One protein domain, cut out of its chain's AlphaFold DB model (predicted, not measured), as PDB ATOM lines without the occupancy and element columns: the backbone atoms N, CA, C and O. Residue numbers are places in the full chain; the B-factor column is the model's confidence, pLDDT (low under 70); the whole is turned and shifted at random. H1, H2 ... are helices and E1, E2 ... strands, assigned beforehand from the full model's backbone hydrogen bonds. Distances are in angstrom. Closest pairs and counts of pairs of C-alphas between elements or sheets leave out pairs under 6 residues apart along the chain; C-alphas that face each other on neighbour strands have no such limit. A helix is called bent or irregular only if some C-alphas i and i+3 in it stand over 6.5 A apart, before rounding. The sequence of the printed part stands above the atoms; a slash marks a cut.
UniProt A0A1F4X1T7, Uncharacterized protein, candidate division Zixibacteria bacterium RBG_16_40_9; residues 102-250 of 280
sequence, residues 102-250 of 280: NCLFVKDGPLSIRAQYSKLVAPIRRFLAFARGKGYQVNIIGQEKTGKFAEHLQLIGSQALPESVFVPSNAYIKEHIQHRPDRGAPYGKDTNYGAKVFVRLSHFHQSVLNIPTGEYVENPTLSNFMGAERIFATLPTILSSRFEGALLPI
ATOM      1  N   ASN A 102     308.620 234.497 234.716       93.25
ATOM      2  CA  ASN A 102     308.400 235.924 234.921       93.25
ATOM      3  C   ASN A 102     307.982 236.678 233.654       93.25
ATOM      4  O   ASN A 102     307.662 237.863 233.738       93.25
ATOM      5  N   CYS A 103     307.929 236.008 232.505       94.50
ATOM      6  CA  CYS A 103     307.427 236.585 231.268       94.50
ATOM      7  C   CYS A 103     305.908 236.402 231.142       94.50
ATOM      8  O   CYS A 103     305.346 235.373 231.532       94.50
ATOM      9  N   LEU A 104     305.259 237.397 230.535       96.38
ATOM     10  CA  LEU A 104     303.919 237.289 229.971       96.38
ATOM     11  C   LEU A 104     304.044 237.342 228.450       96.38
ATOM     12  O   LEU A 104     304.414 238.375 227.894       96.38
ATOM     13  N   PHE A 105     303.745 236.234 227.780       96.56
ATOM     14  CA  PHE A 105     303.723 236.200 226.325       96.56
ATOM     15  C   PHE A 105     302.344 236.603 225.811       96.56
ATOM     16  O   PHE A 105     301.327 236.087 226.275       96.56
ATOM     17  N   VAL A 106     302.315 237.510 224.838       95.44
ATOM     18  CA  VAL A 106     301.080 238.077 224.291       95.44
ATOM     19  C   VAL A 106     300.997 237.750 222.807       95.44
ATOM     20  O   VAL A 106     301.920 238.057 222.054       95.44
ATOM     21  N   LYS A 107     299.892 237.133 222.389       94.94
ATOM     22  CA  LYS A 107     299.558 236.878 220.986       94.94
ATOM     23  C   LYS A 107     298.397 237.779 220.561       94.94
ATOM     24  O   LYS A 107     297.401 237.864 221.280       94.94
ATOM     25  N   ASP A 108     298.498 238.399 219.383       92.81
ATOM     26  CA  ASP A 108     297.324 238.975 218.721       92.81
ATOM     27  C   ASP A 108     296.529 237.849 218.046       92.81
ATOM     28  O   ASP A 108     297.052 237.074 217.240       92.81
ATOM     29  N   GLY A 109     295.281 237.673 218.456       93.19
ATOM     30  CA  GLY A 109     294.425 236.562 218.067       93.19
ATOM     31  C   GLY A 109     294.365 235.403 219.074       93.19
ATOM     32  O   GLY A 109     295.016 235.398 220.125       93.19
ATOM     33  N   PRO A 110     293.543 234.388 218.763       95.25
ATOM     34  CA  PRO A 110     293.242 233.304 219.685       95.25
ATOM     35  C   PRO A 110     294.422 232.347 219.877       95.25
ATOM     36  O   PRO A 110     295.234 232.123 218.979       95.25
ATOM     37  N   LEU A 111     294.444 231.686 221.036       97.12
ATOM     38  CA  LEU A 111     295.326 230.550 221.312       97.12
ATOM     39  C   LEU A 111     294.704 229.252 220.765       97.12
ATOM     40  O   LEU A 111     294.321 228.349 221.514       97.12
ATOM     41  N   SER A 112     294.539 229.188 219.443       94.94
ATOM     42  CA  SER A 112     293.935 228.052 218.741       94.94
ATOM     43  C   SER A 112     294.565 227.806 217.375       94.94
ATOM     44  O   SER A 112     294.940 228.758 216.699       94.94
ATOM     45  N   ILE A 113     294.598 226.545 216.955       93.81
ATOM     46  CA  ILE A 113     295.011 226.081 215.630       93.81
ATOM     47  C   ILE A 113     293.880 225.192 215.101       93.81
ATOM     48  O   ILE A 113     293.495 224.219 215.752       93.81
ATOM     49  N   ARG A 114     293.291 225.557 213.961       84.25
ATOM     50  CA  ARG A 114     292.093 224.896 213.419       84.25
ATOM     51  C   ARG A 114     292.443 223.784 212.427       84.25
ATOM     52  O   ARG A 114     293.605 223.589 212.076       84.25
ATOM     53  N   ALA A 115     291.398 223.078 211.990       78.56
ATOM     54  CA  ALA A 115     291.432 222.106 210.900       78.56
ATOM     55  C   ALA A 115     292.495 221.005 211.103       78.56
ATOM     56  O   ALA A 115     292.788 220.593 212.232       78.56
ATOM     57  N   GLN A 116     293.066 220.524 210.003       78.62
ATOM     58  CA  GLN A 116     294.106 219.495 209.969       78.62
ATOM     59  C   GLN A 116     295.405 219.881 210.701       78.62
ATOM     60  O   GLN A 116     296.164 219.007 211.122       78.62
ATOM     61  N   TYR A 117     295.633 221.177 210.937       87.06
ATOM     62  CA  TYR A 117     296.825 221.708 211.607       87.06
ATOM     63  C   TYR A 117     296.784 221.568 213.137       87.06
ATOM     64  O   TYR A 117     297.793 221.762 213.822       87.06
ATOM     65  N   SER A 118     295.626 221.196 213.691       88.75
ATOM     66  CA  SER A 118     295.393 220.999 215.130       88.75
ATOM     67  C   SER A 118     296.315 219.962 215.791       88.75
ATOM     68  O   SER A 118     296.439 219.935 217.015       88.75
ATOM     69  N   LYS A 119     297.063 219.177 215.003       91.06
ATOM     70  CA  LYS A 119     298.102 218.235 215.462       91.06
ATOM     71  C   LYS A 119     299.135 218.863 216.411       91.06
ATOM     72  O   LYS A 119     299.699 218.150 217.238       91.06
ATOM     73  N   LEU A 120     299.361 220.180 216.345       93.75
ATOM     74  CA  LEU A 120     300.257 220.904 217.261       93.75
ATOM     75  C   LEU A 120     299.623 221.265 218.616       93.75
ATOM     76  O   LEU A 120     300.345 221.485 219.587       93.75
ATOM     77  N   VAL A 121     298.292 221.289 218.727       95.75
ATOM     78  CA  VAL A 121     297.578 221.713 219.947       95.75
ATOM     79  C   VAL A 121     297.855 220.765 221.105       95.75
ATOM     80  O   VAL A 121     298.165 221.206 222.211       95.75
ATOM     81  N   ALA A 122     297.765 219.456 220.866       94.00
ATOM     82  CA  ALA A 122     297.957 218.469 221.920       94.00
ATOM     83  C   ALA A 122     299.406 218.455 222.467       94.00
ATOM     84  O   ALA A 122     299.557 218.490 223.690       94.00
ATOM     85  N   PRO A 123     300.471 218.468 221.633       95.00
ATOM     86  CA  PRO A 123     301.840 218.676 222.109       95.00
ATOM     87  C   PRO A 123     302.026 219.980 222.893       95.00
ATOM     88  O   PRO A 123     302.624 219.959 223.965       95.00
ATOM     89  N   ILE A 124     301.461 221.099 222.419       97.38
ATOM     90  CA  ILE A 124     301.532 222.386 223.128       97.38
ATOM     91  C   ILE A 124     300.917 222.279 224.529       97.38
ATOM     92  O   ILE A 124     301.533 222.691 225.510       97.38
ATOM     93  N   ARG A 125     299.718 221.702 224.652       97.06
ATOM     94  CA  ARG A 125     299.068 221.516 225.956       97.06
ATOM     95  C   ARG A 125     299.892 220.641 226.895       97.06
ATOM     96  O   ARG A 125     300.078 221.020 228.050       97.06
ATOM     97  N   ARG A 126     300.448 219.536 226.384       96.25
ATOM     98  CA  ARG A 126     301.342 218.658 227.154       96.25
ATOM     99  C   ARG A 126     302.584 219.395 227.638       96.25
ATOM    100  O   ARG A 126     302.952 219.233 228.797       96.25
ATOM    101  N   PHE A 127     303.197 220.236 226.803       97.44
ATOM    102  CA  PHE A 127     304.303 221.090 227.238       97.44
ATOM    103  C   PHE A 127     303.882 222.020 228.378       97.44
ATOM    104  O   PHE A 127     304.558 222.084 229.400       97.44
ATOM    105  N   LEU A 128     302.761 222.726 228.232       97.50
ATOM    106  CA  LEU A 128     302.293 223.680 229.240       97.50
ATOM    107  C   LEU A 128     301.958 222.985 230.568       97.50
ATOM    108  O   LEU A 128     302.341 223.473 231.634       97.50
ATOM    109  N   ALA A 129     301.310 221.820 230.512       96.62
ATOM    110  CA  ALA A 129     301.045 220.987 231.682       96.62
ATOM    111  C   ALA A 129     302.347 220.480 232.328       96.62
ATOM    112  O   ALA A 129     302.504 220.567 233.546       96.62
ATOM    113  N   PHE A 130     303.309 220.023 231.522       96.06
ATOM    114  CA  PHE A 130     304.627 219.587 231.985       96.06
ATOM    115  C   PHE A 130     305.394 220.720 232.676       96.06
ATOM    116  O   PHE A 130     305.895 220.543 233.786       96.06
ATOM    117  N   ALA A 131     305.449 221.897 232.053       95.94
ATOM    118  CA  ALA A 131     306.122 223.077 232.579       95.94
ATOM    119  C   ALA A 131     305.530 223.498 233.933       95.94
ATOM    120  O   ALA A 131     306.268 223.666 234.906       95.94
ATOM    121  N   ARG A 132     304.191 223.536 234.032       94.44
ATOM    122  CA  ARG A 132     303.473 223.769 235.294       94.44
ATOM    123  C   ARG A 132     303.830 222.715 236.349       94.44
ATOM    124  O   ARG A 132     304.158 223.079 237.472       94.44
ATOM    125  N   GLY A 133     303.823 221.429 235.989       94.38
ATOM    126  CA  GLY A 133     304.173 220.327 236.895       94.38
ATOM    127  C   GLY A 133     305.628 220.347 237.380       94.38
ATOM    128  O   GLY A 133     305.931 219.803 238.438       94.38
ATOM    129  N   LYS A 134     306.530 221.005 236.641       94.31
ATOM    130  CA  LYS A 134     307.924 221.255 237.046       94.31
ATOM    131  C   LYS A 134     308.117 222.545 237.853       94.31
ATOM    132  O   LYS A 134     309.249 222.842 238.214       94.31
ATOM    133  N   GLY A 135     307.054 223.303 238.130       94.44
ATOM    134  CA  GLY A 135     307.124 224.580 238.849       94.44
ATOM    135  C   GLY A 135     307.504 225.784 237.980       94.44
ATOM    136  O   GLY A 135     307.676 226.878 238.504       94.44
ATOM    137  N   TYR A 136     307.597 225.612 236.659       94.81
ATOM    138  CA  TYR A 136     307.961 226.666 235.710       94.81
ATOM    139  C   TYR A 136     306.743 227.077 234.885       94.81
ATOM    140  O   TYR A 136     306.532 226.624 233.760       94.81
ATOM    141  N   GLN A 137     305.885 227.902 235.476       93.19
ATOM    142  CA  GLN A 137     304.627 228.298 234.854       93.19
ATOM    143  C   GLN A 137     304.850 229.220 233.648       93.19
ATOM    144  O   GLN A 137     305.413 230.299 233.778       93.19
ATOM    145  N   VAL A 138     304.325 228.836 232.485       96.94
ATOM    146  CA  VAL A 138     304.374 229.660 231.269       96.94
ATOM    147  C   VAL A 138     303.104 230.509 231.174       96.94
ATOM    148  O   VAL A 138     302.017 229.970 230.964       96.94
ATOM    149  N   ASN A 139     303.230 231.829 231.335       97.19
ATOM    150  CA  ASN A 139     302.091 232.749 231.258       97.19
ATOM    151  C   ASN A 139     301.907 233.224 229.809       97.19
ATOM    152  O   ASN A 139     302.789 233.877 229.248       97.19
ATOM    153  N   ILE A 140     300.765 232.895 229.203       97.81
ATOM    154  CA  ILE A 140     300.436 233.246 227.815       97.81
ATOM    155  C   ILE A 140     299.025 233.819 227.784       97.81
ATOM    156  O   ILE A 140     298.119 233.247 228.391       97.81
ATOM    157  N   ILE A 141     298.831 234.899 227.032       97.81
ATOM    158  CA  ILE A 141     297.509 235.403 226.666       97.81
ATOM    159  C   ILE A 141     297.400 235.562 225.151       97.81
ATOM    160  O   ILE A 141     298.332 236.021 224.496       97.81
ATOM    161  N   GLY A 142     296.252 235.189 224.595       97.12
ATOM    162  CA  GLY A 142     295.843 235.580 223.246       97.12
ATOM    163  C   GLY A 142     294.681 236.561 223.317       97.12
ATOM    164  O   GLY A 142     293.721 236.286 224.035       97.12
ATOM    165  N   GLN A 143     294.748 237.679 222.602       95.81
ATOM    166  CA  GLN A 143     293.681 238.680 222.584       95.81
ATOM    167  C   GLN A 143     292.851 238.581 221.303       95.81
ATOM    168  O   GLN A 143     293.388 238.673 220.208       95.81
ATOM    169  N   GLU A 144     291.530 238.461 221.422       94.44
ATOM    170  CA  GLU A 144     290.614 238.537 220.282       94.44
ATOM    171  C   GLU A 144     289.926 239.901 220.241       94.44
ATOM    172  O   GLU A 144     289.146 240.244 221.128       94.44
ATOM    173  N   LYS A 145     290.209 240.670 219.186       90.88
ATOM    174  CA  LYS A 145     289.584 241.980 218.928       90.88
ATOM    175  C   LYS A 145     288.393 241.896 217.972       90.88
ATOM    176  O   LYS A 145     287.612 242.835 217.881       90.88
ATOM    177  N   THR A 146     288.267 240.789 217.243       91.19
ATOM    178  CA  THR A 146     287.253 240.585 216.203       91.19
ATOM    179  C   THR A 146     286.653 239.181 216.274       91.19
ATOM    180  O   THR A 146     287.164 238.292 216.962       91.19
ATOM    181  N   GLY A 147     285.550 238.982 215.549       92.62
ATOM    182  CA  GLY A 147     284.836 237.714 215.447       92.62
ATOM    183  C   GLY A 147     283.808 237.498 216.555       92.62
ATOM    184  O   GLY A 147     283.667 238.304 217.474       92.62
ATOM    185  N   LYS A 148     283.114 236.355 216.483       95.12
ATOM    186  CA  LYS A 148     281.904 236.059 217.273       95.12
ATOM    187  C   LYS A 148     282.027 236.320 218.776       95.12
ATOM    188  O   LYS A 148     281.070 236.761 219.396       95.12
ATOM    189  N   PHE A 149     283.182 236.041 219.385       96.88
ATOM    190  CA  PHE A 149     283.374 236.281 220.820       96.88
ATOM    191  C   PHE A 149     283.489 237.772 221.146       96.88
ATOM    192  O   PHE A 149     282.910 238.213 222.135       96.88
ATOM    193  N   ALA A 150     284.222 238.536 220.331       94.69
ATOM    194  CA  ALA A 150     284.357 239.979 220.507       94.69
ATOM    195  C   ALA A 150     283.019 240.687 220.252       94.69
ATOM    196  O   ALA A 150     282.614 241.528 221.048       94.69
ATOM    197  N   GLU A 151     282.295 240.279 219.205       95.31
ATOM    198  CA  GLU A 151     280.934 240.747 218.905       95.31
ATOM    199  C   GLU A 151     279.973 240.446 220.064       95.31
ATOM    200  O   GLU A 151     279.259 241.329 220.531       95.31
ATOM    201  N   HIS A 152     280.004 239.222 220.597       95.94
ATOM    202  CA  HIS A 152     279.173 238.846 221.741       95.94
ATOM    203  C   HIS A 152     279.496 239.673 222.992       95.94
ATOM    204  O   HIS A 152     278.585 240.148 223.670       95.94
ATOM    205  N   LEU A 153     280.782 239.906 223.279       95.25
ATOM    206  CA  LEU A 153     281.199 240.768 224.387       95.25
ATOM    207  C   LEU A 153     280.717 242.214 224.203       95.25
ATOM    208  O   LEU A 153     280.302 242.826 225.179       95.25
ATOM    209  N   GLN A 154     280.700 242.756 222.984       92.38
ATOM    210  CA  GLN A 154     280.156 244.098 222.737       92.38
ATOM    211  C   GLN A 154     278.662 244.197 223.086       92.38
ATOM    212  O   GLN A 154     278.225 245.232 223.587       92.38
ATOM    213  N   LEU A 155     277.894 243.122 222.880       92.06
ATOM    214  CA  LEU A 155     276.459 243.085 223.183       92.06
ATOM    215  C   LEU A 155     276.172 243.025 224.689       92.06
ATOM    216  O   LEU A 155     275.303 243.743 225.181       92.06
ATOM    217  N   ILE A 156     276.886 242.165 225.422       92.19
ATOM    218  CA  ILE A 156     276.601 241.910 226.847       92.19
ATOM    219  C   ILE A 156     277.466 242.741 227.796       92.19
ATOM    220  O   ILE A 156     277.110 242.953 228.955       92.19
ATOM    221  N   GLY A 157     278.628 243.193 227.327       86.12
ATOM    222  CA  GLY A 157     279.698 243.705 228.171       86.12
ATOM    223  C   GLY A 157     279.335 245.001 228.875       86.12
ATOM    224  O   GLY A 157     279.731 245.186 230.021       86.12
ATOM    225  N   SER A 158     278.501 245.845 228.256       84.19
ATOM    226  CA  SER A 158     278.014 247.101 228.840       84.19
ATOM    227  C   SER A 158     277.212 246.905 230.132       84.19
ATOM    228  O   SER A 158     277.231 247.800 230.979       84.19
ATOM    229  N   GLN A 159     276.597 245.733 230.323       86.44
ATOM    230  CA  GLN A 159     275.790 245.384 231.497       86.44
ATOM    231  C   GLN A 159     276.624 244.827 232.663       86.44
ATOM    232  O   GLN A 159     276.146 244.784 233.794       86.44
ATOM    233  N   ALA A 160     277.863 244.395 232.411       88.31
ATOM    234  CA  ALA A 160     278.735 243.836 233.443       88.31
ATOM    235  C   ALA A 160     279.345 244.941 234.322       88.31
ATOM    236  O   ALA A 160     279.636 246.029 233.839       88.31
ATOM    237  N   LEU A 161     279.609 244.680 235.601       89.31
ATOM    238  CA  LEU A 161     280.340 245.644 236.430       89.31
ATOM    239  C   LEU A 161     281.795 245.800 235.936       89.31
ATOM    240  O   LEU A 161     282.360 244.839 235.402       89.31
ATOM    241  N   PRO A 162     282.424 246.979 236.085       90.38
ATOM    242  CA  PRO A 162     283.877 247.100 235.991       90.38
ATOM    243  C   PRO A 162     284.589 246.106 236.916       90.38
ATOM    244  O   PRO A 162     284.018 245.659 237.907       90.38
ATOM    245  N   GLU A 163     285.829 245.768 236.573       90.75
ATOM    246  CA  GLU A 163     286.656 244.779 237.280       90.75
ATOM    247  C   GLU A 163     286.015 243.383 237.376       90.75
ATOM    248  O   GLU A 163     286.234 242.629 238.323       90.75
ATOM    249  N   SER A 164     285.228 243.010 236.363       93.25
ATOM    250  CA  SER A 164     284.600 241.694 236.289       93.25
ATOM    251  C   SER A 164     285.303 240.774 235.302       93.25
ATOM    252  O   SER A 164     285.848 241.187 234.271       93.25
ATOM    253  N   VAL A 165     285.265 239.486 235.628       95.38
ATOM    254  CA  VAL A 165     285.770 238.417 234.776       95.38
ATOM    255  C   VAL A 165     284.666 237.392 234.576       95.38
ATOM    256  O   VAL A 165     284.074 236.906 235.537       95.38
ATOM    257  N   PHE A 166     284.405 237.047 233.321       96.38
ATOM    258  CA  PHE A 166     283.429 236.038 232.944       96.38
ATOM    259  C   PHE A 166     284.109 234.921 232.155       96.38
ATOM    260  O   PHE A 166     284.767 235.159 231.143       96.38
ATOM    261  N   VAL A 167     283.945 233.686 232.624       97.62
ATOM    262  CA  VAL A 167     284.484 232.492 231.968       97.62
ATOM    263  C   VAL A 167     283.311 231.716 231.376       97.62
ATOM    264  O   VAL A 167     282.544 231.119 232.134       97.62
ATOM    265  N   PRO A 168     283.107 231.748 230.046       96.94
ATOM    266  CA  PRO A 168     281.970 231.079 229.436       96.94
ATOM    267  C   PRO A 168     282.134 229.553 229.503       96.94
ATOM    268  O   PRO A 168     283.187 229.013 229.158       96.94
ATOM    269  N   SER A 169     281.073 228.855 229.914       97.31
ATOM    270  CA  SER A 169     281.009 227.390 229.891       97.31
ATOM    271  C   SER A 169     280.907 226.854 228.459       97.31
ATOM    272  O   SER A 169     280.545 227.578 227.529       97.31
ATOM    273  N   ASN A 170     281.159 225.558 228.272       96.94
ATOM    274  CA  ASN A 170     280.987 224.890 226.983       96.94
ATOM    275  C   ASN A 170     279.571 225.088 226.413       96.94
ATOM    276  O   ASN A 170     279.426 225.442 225.242       96.94
ATOM    277  N   ALA A 171     278.547 224.914 227.255       97.56
ATOM    278  CA  ALA A 171     277.151 225.137 226.886       97.56
ATOM    279  C   ALA A 171     276.916 226.595 226.461       97.56
ATOM    280  O   ALA A 171     276.405 226.844 225.372       97.56
ATOM    281  N   TYR A 172     277.410 227.559 227.250       97.50
ATOM    282  CA  TYR A 172     277.257 228.982 226.947       97.50
ATOM    283  C   TYR A 172     277.864 229.352 225.590       97.50
ATOM    284  O   TYR A 172     277.245 230.056 224.792       97.50
ATOM    285  N   ILE A 173     279.069 228.852 225.298       97.31
ATOM    286  CA  ILE A 173     279.732 229.100 224.014       97.31
ATOM    287  C   ILE A 173     278.891 228.547 222.860       97.31
ATOM    288  O   ILE A 173     278.701 229.239 221.859       97.31
ATOM    289  N   LYS A 174     278.393 227.313 222.970       96.44
ATOM    290  CA  LYS A 174     277.623 226.687 221.889       96.44
ATOM    291  C   LYS A 174     276.291 227.403 221.667       96.44
ATOM    292  O   LYS A 174     276.001 227.791 220.539       96.44
ATOM    293  N   GLU A 175     275.531 227.633 222.728       97.25
ATOM    294  CA  GLU A 175     274.152 228.114 222.639       97.25
ATOM    295  C   GLU A 175     274.075 229.623 222.389       97.25
ATOM    296  O   GLU A 175     273.335 230.070 221.509       97.25
ATOM    297  N   HIS A 176     274.881 230.416 223.100       96.19
ATOM    298  CA  HIS A 176     274.774 231.877 223.069       96.19
ATOM    299  C   HIS A 176     275.750 232.561 222.112       96.19
ATOM    300  O   HIS A 176     275.439 233.651 221.647       96.19
ATOM    301  N   ILE A 177     276.897 231.948 221.792       95.94
ATOM    302  CA  ILE A 177     277.922 232.570 220.926       95.94
ATOM    303  C   ILE A 177     277.952 231.925 219.537       95.94
ATOM    304  O   ILE A 177     278.073 232.602 218.517       95.94
ATOM    305  N   GLN A 178     277.881 230.593 219.467       94.12
ATOM    306  CA  GLN A 178     277.891 229.870 218.193       94.12
ATOM    307  C   GLN A 178     276.495 229.654 217.608       94.12
ATOM    308  O   GLN A 178     276.410 229.326 216.424       94.12
ATOM    309  N   HIS A 179     275.445 229.840 218.414       93.81
ATOM    310  CA  HIS A 179     274.048 229.568 218.071       93.81
ATOM    311  C   HIS A 179     273.831 228.142 217.554       93.81
ATOM    312  O   HIS A 179     273.173 227.915 216.539       93.81
ATOM    313  N   ARG A 180     274.413 227.165 218.255       92.31
ATOM    314  CA  ARG A 180     274.254 225.736 217.975       92.31
ATOM    315  C   ARG A 180     273.802 224.979 219.233       92.31
ATOM    316  O   ARG A 180     274.148 225.402 220.334       92.31
ATOM    317  N   PRO A 181     273.099 223.841 219.095       90.81
ATOM    318  CA  PRO A 181     272.699 223.027 220.244       90.81
ATOM    319  C   PRO A 181     273.902 222.559 221.075       90.81
ATOM    320  O   PRO A 181     274.956 222.248 220.505       90.81
ATOM    321  N   ASP A 182     273.734 222.413 222.395       92.88
ATOM    322  CA  ASP A 182     274.733 221.753 223.245       92.88
ATOM    323  C   ASP A 182     274.731 220.230 223.041       92.88
ATOM    324  O   ASP A 182     274.255 219.434 223.849       92.88
ATOM    325  N   ARG A 183     275.223 219.813 221.874       89.31
ATOM    326  CA  ARG A 183     275.425 218.416 221.491       89.31
ATOM    327  C   ARG A 183     276.773 218.259 220.792       89.31
ATOM    328  O   ARG A 183     277.337 219.217 220.257       89.31
ATOM    329  N   GLY A 184     277.281 217.030 220.783       89.88
ATOM    330  CA  GLY A 184     278.536 216.683 220.120       89.88
ATOM    331  C   GLY A 184     279.779 217.146 220.878       89.88
ATOM    332  O   GLY A 184     279.744 217.368 222.088       89.88
ATOM    333  N   ALA A 185     280.893 217.266 220.153       91.00
ATOM    334  CA  ALA A 185     282.204 217.497 220.748       91.00
ATOM    335  C   ALA A 185     282.274 218.811 221.561       91.00
ATOM    336  O   ALA A 185     281.725 219.840 221.126       91.00
ATOM    337  N   PRO A 186     282.978 218.799 222.711       94.38
ATOM    338  CA  PRO A 186     283.273 220.004 223.475       94.38
ATOM    339  C   PRO A 186     283.988 221.070 222.637       94.38
ATOM    340  O   PRO A 186     284.818 220.763 221.772       94.38
ATOM    341  N   TYR A 187     283.666 222.340 222.880       94.75
ATOM    342  CA  TYR A 187     284.235 223.462 222.148       94.75
ATOM    343  C   TYR A 187     285.755 223.508 222.317       94.75
ATOM    344  O   TYR A 187     286.287 223.511 223.429       94.75
ATOM    345  N   GLY A 188     286.466 223.574 221.192       93.56
ATOM    346  CA  GLY A 188     287.907 223.781 221.187       93.56
ATOM    347  C   GLY A 188     288.730 222.602 221.708       93.56
ATOM    348  O   GLY A 188     289.934 222.775 221.902       93.56
ATOM    349  N   LYS A 189     288.126 221.423 221.939       94.69
ATOM    350  CA  LYS A 189     288.829 220.261 222.503       94.69
ATOM    351  C   LYS A 189     290.078 219.905 221.717       94.69
ATOM    352  O   LYS A 189     291.118 219.758 222.338       94.69
ATOM    353  N   ASP A 190     290.020 219.855 220.397       93.25
ATOM    354  CA  ASP A 190     291.193 219.482 219.598       93.25
ATOM    355  C   ASP A 190     291.918 220.702 219.018       93.25
ATOM    356  O   ASP A 190     293.080 220.613 218.647       93.25
ATOM    357  N   THR A 191     291.277 221.875 219.014       95.00
ATOM    358  CA  THR A 191     291.774 223.059 218.297       95.00
ATOM    359  C   THR A 191     292.351 224.157 219.187       95.00
ATOM    360  O   THR A 191     293.084 225.007 218.695       95.00
ATOM    361  N   ASN A 192     292.044 224.209 220.486       96.50
ATOM    362  CA  ASN A 192     292.383 225.373 221.320       96.50
ATOM    363  C   ASN A 192     293.397 225.031 222.409       96.50
ATOM    364  O   ASN A 192     293.092 224.256 223.298       96.50
ATOM    365  N   TYR A 193     294.557 225.671 222.469       97.25
ATOM    366  CA  TYR A 193     295.459 225.528 223.621       97.25
ATOM    367  C   TYR A 193     295.264 226.622 224.689       97.25
ATOM    368  O   TYR A 193     295.948 226.606 225.709       97.25
ATOM    369  N   GLY A 194     294.298 227.528 224.494       97.25
ATOM    370  CA  GLY A 194     293.783 228.443 225.515       97.25
ATOM    371  C   GLY A 194     292.257 228.445 225.593       97.25
ATOM    372  O   GLY A 194     291.569 228.282 224.584       97.25
ATOM    373  N   ALA A 195     291.726 228.631 226.799       97.69
ATOM    374  CA  ALA A 195     290.297 228.779 227.051       97.69
ATOM    375  C   ALA A 195     289.895 230.260 227.089       97.69
ATOM    376  O   ALA A 195     290.699 231.121 227.452       97.69
ATOM    377  N   LYS A 196     288.652 230.545 226.687       97.75
ATOM    378  CA  LYS A 196     288.112 231.906 226.599       97.75
ATOM    379  C   LYS A 196     287.885 232.481 227.991       97.75
ATOM    380  O   LYS A 196     287.379 231.792 228.873       97.75
ATOM    381  N   VAL A 197     288.189 233.759 228.150       97.62
ATOM    382  CA  VAL A 197     287.825 234.549 229.321       97.62
ATOM    383  C   VAL A 197     287.545 235.975 228.886       97.62
ATOM    384  O   VAL A 197     288.306 236.577 228.133       97.62
ATOM    385  N   PHE A 198     286.411 236.501 229.321       96.94
ATOM    386  CA  PHE A 198     286.018 237.875 229.065       96.94
ATOM    387  C   PHE A 198     286.397 238.697 230.278       96.94
ATOM    388  O   PHE A 198     286.068 238.333 231.406       96.94
ATOM    389  N   VAL A 199     287.094 239.797 230.042       94.88
ATOM    390  CA  VAL A 199     287.488 240.727 231.093       94.88
ATOM    391  C   VAL A 199     286.860 242.074 230.812       94.88
ATOM    392  O   VAL A 199     286.932 242.568 229.687       94.88
ATOM    393  N   ARG A 200     286.270 242.679 231.839       93.38
ATOM    394  CA  ARG A 200     285.909 244.092 231.852       93.38
ATOM    395  C   ARG A 200     286.740 244.757 232.935       93.38
ATOM    396  O   ARG A 200     286.442 244.616 234.111       93.38
ATOM    397  N   LEU A 201     287.797 245.455 232.540       89.94
ATOM    398  CA  LEU A 201     288.698 246.148 233.463       89.94
ATOM    399  C   LEU A 201     288.121 247.501 233.878       89.94
ATOM    400  O   LEU A 201     288.195 247.877 235.038       89.94
ATOM    401  N   SER A 202     287.505 248.224 232.943       87.00
ATOM    402  CA  SER A 202     286.832 249.493 233.223       87.00
ATOM    403  C   SER A 202     285.637 249.699 232.294       87.00
ATOM    404  O   SER A 202     285.302 248.833 231.482       87.00
ATOM    405  N   HIS A 203     284.978 250.855 232.390       82.31
ATOM    406  CA  HIS A 203     283.864 251.193 231.504       82.31
ATOM    407  C   HIS A 203     284.241 251.166 230.016       82.31
ATOM    408  O   HIS A 203     283.392 250.786 229.215       82.31
ATOM    409  N   PHE A 204     285.499 251.490 229.700       81.00
ATOM    410  CA  PHE A 204     286.051 251.604 228.342       81.00
ATOM    411  C   PHE A 204     287.042 250.487 227.995       81.00
ATOM    412  O   PHE A 204     287.706 250.538 226.972       81.00
ATOM    413  N   HIS A 205     287.259 249.518 228.884       87.31
ATOM    414  CA  HIS A 205     288.254 248.475 228.645       87.31
ATOM    415  C   HIS A 205     287.626 247.122 228.898       87.31
ATOM    416  O   HIS A 205     287.523 246.665 230.038       87.31
ATOM    417  N   GLN A 206     287.227 246.490 227.803       92.50
ATOM    418  CA  GLN A 206     286.790 245.108 227.772       92.50
ATOM    419  C   GLN A 206     287.601 244.334 226.740       92.50
ATOM    420  O   GLN A 206     288.078 244.890 225.751       92.50
ATOM    421  N   SER A 207     287.817 243.049 226.981       93.69
ATOM    422  CA  SER A 207     288.582 242.203 226.072       93.69
ATOM    423  C   SER A 207     288.149 240.755 226.167       93.69
ATOM    424  O   SER A 207     287.844 240.245 227.245       93.69
ATOM    425  N   VAL A 208     288.198 240.076 225.025       96.81
ATOM    426  CA  VAL A 208     288.189 238.620 224.977       96.81
ATOM    427  C   VAL A 208     289.634 238.151 225.001       96.81
ATOM    428  O   VAL A 208     290.411 238.442 224.092       96.81
ATOM    429  N   LEU A 209     289.995 237.422 226.050       97.44
ATOM    430  CA  LEU A 209     291.302 236.806 226.191       97.44
ATOM    431  C   LEU A 209     291.195 235.283 226.090       97.44
ATOM    432  O   LEU A 209     290.146 234.673 226.297       97.44
ATOM    433  N   ASN A 210     292.326 234.669 225.775       97.25
ATOM    434  CA  ASN A 210     292.529 233.235 225.726       97.25
ATOM    435  C   ASN A 210     293.694 232.913 226.649       97.25
ATOM    436  O   ASN A 210     294.802 233.386 226.394       97.25
ATOM    437  N   ILE A 211     293.461 232.117 227.688       98.19
ATOM    438  CA  ILE A 211     294.497 231.755 228.661       98.19
ATOM    439  C   ILE A 211     294.618 230.229 228.714       98.19
ATOM    440  O   ILE A 211     293.595 229.541 228.794       98.19
ATOM    441  N   PRO A 212     295.833 229.653 228.650       97.88
ATOM    442  CA  PRO A 212     296.004 228.211 228.750       97.88
ATOM    443  C   PRO A 212     295.576 227.638 230.097       97.88
ATOM    444  O   PRO A 212     295.815 228.227 231.149       97.88
ATOM    445  N   THR A 213     295.021 226.430 230.068       96.12
ATOM    446  CA  THR A 213     294.712 225.625 231.263       96.12
ATOM    447  C   THR A 213     295.740 224.517 231.513       96.12
ATOM    448  O   THR A 213     295.677 223.837 232.536       96.12
ATOM    449  N   GLY A 214     296.704 224.345 230.600       92.44
ATOM    450  CA  GLY A 214     297.525 223.141 230.498       92.44
ATOM    451  C   GLY A 214     296.744 222.073 229.741       92.44
ATOM    452  O   GLY A 214     296.540 222.199 228.533       92.44
ATOM    453  N   GLU A 215     296.250 221.067 230.458       91.88
ATOM    454  CA  GLU A 215     295.317 220.084 229.901       91.88
ATOM    455  C   GLU A 215     293.956 220.709 229.563       91.88
ATOM    456  O   GLU A 215     293.582 221.762 230.092       91.88
ATOM    457  N   TYR A 216     293.208 220.068 228.664       95.00
ATOM    458  CA  TYR A 216     291.882 220.549 228.274       95.00
ATOM    459  C   TYR A 216     290.893 220.473 229.437       95.00
ATOM    460  O   TYR A 216     290.733 219.424 230.059       95.00
ATOM    461  N   VAL A 217     290.178 221.574 229.669       96.50
ATOM    462  CA  VAL A 217     289.074 221.649 230.626       96.50
ATOM    463  C   VAL A 217     287.845 222.138 229.873       96.50
ATOM    464  O   VAL A 217     287.862 223.228 229.310       96.50
ATOM    465  N   GLU A 218     286.790 221.325 229.846       95.12
ATOM    466  CA  GLU A 218     285.564 221.632 229.100       95.12
ATOM    467  C   GLU A 218     284.822 222.849 229.666       95.12
ATOM    468  O   GLU A 218     284.395 223.723 228.915       95.12
ATOM    469  N   ASN A 219     284.706 222.927 230.994       96.75
ATOM    470  CA  ASN A 219     284.086 224.043 231.705       96.75
ATOM    471  C   ASN A 219     285.126 224.677 232.635       96.75
ATOM    472  O   ASN A 219     285.176 224.337 233.820       96.75
ATOM    473  N   PRO A 220     286.023 225.517 232.096       96.69
ATOM    474  CA  PRO A 220     287.085 226.115 232.882       96.69
ATOM    475  C   PRO A 220     286.520 227.120 233.885       96.69
ATOM    476  O   PRO A 220     285.522 227.795 233.649       96.69
ATOM    477  N   THR A 221     287.218 227.242 235.002       96.00
ATOM    478  CA  THR A 221     287.025 228.270 236.024       96.00
ATOM    479  C   THR A 221     288.312 229.079 236.168       96.00
ATOM    480  O   THR A 221     289.359 228.699 235.635       96.00
ATOM    481  N   LEU A 222     288.271 230.187 236.915       93.94
ATOM    482  CA  LEU A 222     289.442 231.051 237.101       93.94
ATOM    483  C   LEU A 222     290.670 230.311 237.653       93.94
ATOM    484  O   LEU A 222     291.790 230.617 237.258       93.94
ATOM    485  N   SER A 223     290.466 229.304 238.506       94.75
ATOM    486  CA  SER A 223     291.550 228.510 239.094       94.75
ATOM    487  C   SER A 223     292.225 227.556 238.101       94.75
ATOM    488  O   SER A 223     293.319 227.065 238.371       94.75
ATOM    489  N   ASN A 224     291.612 227.284 236.944       95.94
ATOM    490  CA  ASN A 224     292.206 226.409 235.933       95.94
ATOM    491  C   ASN A 224     293.256 227.128 235.070       95.94
ATOM    492  O   ASN A 224     294.148 226.472 234.515       95.94
ATOM    493  N   PHE A 225     293.165 228.454 234.948       97.06
ATOM    494  CA  PHE A 225     294.034 229.250 234.087       97.06
ATOM    495  C   PHE A 225     295.466 229.350 234.628       97.06
ATOM    496  O   PHE A 225     295.699 229.689 235.787       97.06
ATOM    497  N   MET A 226     296.448 229.096 233.758       95.62
ATOM    498  CA  MET A 226     297.868 229.305 234.053       95.62
ATOM    499  C   MET A 226     298.113 230.776 234.375       95.62
ATOM    500  O   MET A 226     297.900 231.628 233.520       95.62
ATOM    501  N   GLY A 227     298.596 231.069 235.580       94.50
ATOM    502  CA  GLY A 227     299.023 232.421 235.936       94.50
ATOM    503  C   GLY A 227     297.930 233.467 235.980       94.50
ATOM    504  O   GLY A 227     298.254 234.641 235.853       94.50
ATOM    505  N   ALA A 228     296.676 233.060 236.195       94.69
ATOM    506  CA  ALA A 228     295.519 233.950 236.262       94.69
ATOM    507  C   ALA A 228     295.785 235.210 237.105       94.69
ATOM    508  O   ALA A 228     295.652 236.321 236.604       94.69
ATOM    509  N   GLU A 229     296.243 235.036 238.347       92.94
ATOM    510  CA  GLU A 229     296.534 236.134 239.277       92.94
ATOM    511  C   GLU A 229     297.546 237.133 238.693       92.94
ATOM    512  O   GLU A 229     297.271 238.327 238.599       92.94
ATOM    513  N   ARG A 230     298.694 236.634 238.214       93.62
ATOM    514  CA  ARG A 230     299.750 237.472 237.624       93.62
ATOM    515  C   ARG A 230     299.292 238.145 236.335       93.62
ATOM    516  O   ARG A 230     299.623 239.304 236.106       93.62
ATOM    517  N   ILE A 231     298.548 237.427 235.495       95.44
ATOM    518  CA  ILE A 231     298.014 237.944 234.234       95.44
ATOM    519  C   ILE A 231     297.061 239.101 234.526       95.44
ATOM    520  O   ILE A 231     297.293 240.201 234.031       95.44
ATOM    521  N   PHE A 232     296.039 238.888 235.358       94.44
ATOM    522  CA  PHE A 232     295.042 239.918 235.654       94.44
ATOM    523  C   PHE A 232     295.644 241.119 236.390       94.44
ATOM    524  O   PHE A 232     295.266 242.245 236.085       94.44
ATOM    525  N   ALA A 233     296.636 240.913 237.263       93.00
ATOM    526  CA  ALA A 233     297.379 242.009 237.889       93.00
ATOM    527  C   ALA A 233     298.236 242.812 236.887       93.00
ATOM    528  O   ALA A 233     298.464 244.004 237.082       93.00
ATOM    529  N   THR A 234     298.708 242.176 235.809       93.44
ATOM    530  CA  THR A 234     299.539 242.826 234.779       93.44
ATOM    531  C   THR A 234     298.697 243.541 233.723       93.44
ATOM    532  O   THR A 234     299.128 244.567 233.210       93.44
ATOM    533  N   LEU A 235     297.500 243.046 233.389       92.25
ATOM    534  CA  LEU A 235     296.684 243.593 232.294       92.25
ATOM    535  C   LEU A 235     296.514 245.124 232.336       92.25
ATOM    536  O   LEU A 235     296.754 245.737 231.296       92.25
ATOM    537  N   PRO A 236     296.181 245.769 233.477       90.06
ATOM    538  CA  PRO A 236     296.015 247.222 233.529       90.06
ATOM    539  C   PRO A 236     297.278 248.012 233.160       90.06
ATOM    540  O   PRO A 236     297.170 249.128 232.662       90.06
ATOM    541  N   THR A 237     298.471 247.450 233.383       89.56
ATOM    542  CA  THR A 237     299.752 248.138 233.135       89.56
ATOM    543  C   THR A 237     300.190 248.075 231.673       89.56
ATOM    544  O   THR A 237     301.072 248.827 231.263       89.56
ATOM    545  N   ILE A 238     299.565 247.200 230.881       88.88
ATOM    546  CA  ILE A 238     299.876 246.981 229.464       88.88
ATOM    547  C   ILE A 238     298.719 247.374 228.540       88.88
ATOM    548  O   ILE A 238     298.714 246.979 227.374       88.88
ATOM    549  N   LEU A 239     297.738 248.131 229.038       85.31
ATOM    550  CA  LEU A 239     296.683 248.711 228.210       85.31
ATOM    551  C   LEU A 239     297.245 249.830 227.334       85.31
ATOM    552  O   LEU A 239     298.096 250.610 227.761       85.31
ATOM    553  N   SER A 240     296.741 249.920 226.108       78.06
ATOM    554  CA  SER A 240     296.958 251.090 225.271       78.06
ATOM    555  C   SER A 240     295.852 252.117 225.470       78.06
ATOM    556  O   SER A 240     294.681 251.776 225.603       78.06
ATOM    557  N   SER A 241     296.229 253.393 225.422       73.56
ATOM    558  CA  SER A 241     295.296 254.517 225.368       73.56
ATOM    559  C   SER A 241     294.846 254.873 223.947       73.56
ATOM    560  O   SER A 241     293.975 255.725 223.790       73.56
ATOM    561  N   ARG A 242     295.445 254.273 222.905       62.97
ATOM    562  CA  ARG A 242     295.183 254.636 221.500       62.97
ATOM    563  C   ARG A 242     293.933 253.978 220.935       62.97
ATOM    564  O   ARG A 242     293.219 254.615 220.165       62.97
ATOM    565  N   PHE A 243     293.687 252.724 221.296       66.56
ATOM    566  CA  PHE A 243     292.547 251.953 220.816       66.56
ATOM    567  C   PHE A 243     291.854 251.253 221.985       66.56
ATOM    568  O   PHE A 243     292.505 250.695 222.867       66.56
ATOM    569  N   GLU A 244     290.521 251.279 221.979       68.88
ATOM    570  CA  GLU A 244     289.710 250.720 223.057       68.88
ATOM    571  C   GLU A 244     290.009 249.227 223.258       68.88
ATOM    572  O   GLU A 244     289.946 248.426 222.322       68.88
ATOM    573  N   GLY A 245     290.378 248.856 224.486       69.62
ATOM    574  CA  GLY A 245     290.695 247.476 224.847       69.62
ATOM    575  C   GLY A 245     291.978 246.915 224.224       69.62
ATOM    576  O   GLY A 245     292.244 245.734 224.404       69.62
ATOM    577  N   ALA A 246     292.798 247.688 223.510       80.38
ATOM    578  CA  ALA A 246     294.027 247.169 222.914       80.38
ATOM    579  C   ALA A 246     295.172 247.027 223.932       80.38
ATOM    580  O   ALA A 246     295.291 247.797 224.886       80.38
ATOM    581  N   LEU A 247     296.045 246.035 223.717       84.94
ATOM    582  CA  LEU A 247     297.257 245.843 224.516       84.94
ATOM    583  C   LEU A 247     298.457 246.543 223.868       84.94
ATOM    584  O   LEU A 247     298.758 246.318 222.692       84.94
ATOM    585  N   LEU A 248     299.187 247.327 224.662       84.50
ATOM    586  CA  LEU A 248     300.365 248.089 224.252       84.50
ATOM    587  C   LEU A 248     301.418 247.228 223.518       84.50
ATOM    588  O   LEU A 248     301.868 247.657 222.456       84.50
ATOM    589  N   PRO A 249     301.791 246.010 223.974       82.56
ATOM    590  CA  PRO A 249     302.767 245.186 223.256       82.56
ATOM    591  C   PRO A 249     302.343 244.820 221.826       82.56
ATOM    592  O   PRO A 249     303.181 244.807 220.925       82.56
ATOM    593  N   ILE A 250     301.049 244.559 221.605       82.81
ATOM    594  CA  ILE A 250     300.513 244.230 220.276       82.81
ATOM    595  C   ILE A 250     300.594 245.457 219.368       82.81
ATOM    596  O   ILE A 250     301.033 245.367 218.222       82.81
TER     597      ILE A 250
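This is residues 102 to 250 of the 280 residues of an uncharacterized protein of candidate division Zixibacteria bacterium RBG_16_40_9 (UniProt A0A1F4X1T7). A strongly twisted sheet of five strands forms the core, with H2 packed over one face and H4 on the other, a body of three layers. The long helix H1 lies beyond the end of the sheet where E4 begins and E5 ends, and the small helix H3 sits to one side, meeting H2. The printed part has 149 residues with four named helices and five named strands, in the chain order E1 H1 E2 H2 E3 H3 E4 E5 H4. The sheet is mixed, in the order E1 E2 E5 E4 E3, and the class is mixed, helices and strands. The whole is compact, with a radius of gyration of the C-alphas of 14.9 A and spans of 40 by 37 by 26 A.

The sheet has edge strands E1, residues 104 to 108, and E3, residues 164 to 166; its inner strands are E2, residues 139 to 144, E5, residues 205 to 211, and E4, residues 195 to 202. E1 and E2 are parallel at 21 degrees, with N 107 and O 141 2.8 A apart. E2 and E5 are antiparallel at 125 degrees, with N 210 and O 142 at 2.8 A. E4 and E5 form a hairpin, antiparallel at 157 degrees, with N 197 and O 209 at 2.8 A. E4 and E3 are antiparallel at 161 degrees, with N 166 and O 198 at 2.8 A. H2, residues 148 to 159, is on the sheet at a height over the sheet of 9.3 A, over E5 and E4, slantwise to the strands at 42 degrees to E5 on the local plane; the closest C-alphas of H2 and E5 are those of Ala 150 and Val 208, 6.0 A apart. H4, residues 228 to 238, is on the opposite face; its closest C-alpha to E2 is that of Ile 231, 7.2 A from that of Asn 139. H3, residues 170 to 177, is not on the sheet; H2 and H3 only just touch, with 3 pairs of C-alphas within 8 A, through residues 148 to 152 of H2 alone. Their lines are about perpendicular at 83 degrees, and their closest C-alphas are those of Lys 148 and Ile 177, 6.4 A apart. H1, residues 115 to 133, is not on the sheet and touches no helix; E1, H1 and E2 make a strand-helix-strand unit, two parallel neighbour strands with a helix between, whose crossover is right-handed. In H3 every O i to N i+4 pair is within hydrogen-bond range; the counts are 10 of 15 in H1, 6 of 8 in H2 and 4 of 7 in H4.

E1 begins at C-alpha 104, (303.919, 237.289, 229.971), and spans 13.1 A. H1 runs 29.0 A, from C-alpha 115 at (291.432, 222.106, 210.900). E4 spans 21.9 A, H2 18.1 A, E5 17.8 A, E2 16.9 A, H3 10.3 A and E3 6.7 A. H4 spans 15.3 A and ends at C-alpha 238, (299.876, 246.981, 229.464). H2 is irregular, with C-alphas 155 and 158 7.1 A apart; H1 and H4 are irregular only just, with C-alphas 116 and 119, and 233 and 236, each 6.9 A apart.

The two C-alphas farthest apart are those of Gly 184 and Ser 241, 41.7 A. The printed part has no cut. The links H3 to E4, 17 residues, and E5 to H4, 16 residues, are long. The mean pLDDT of the printed part is 92.4, and residues 242 to 245 are under 70.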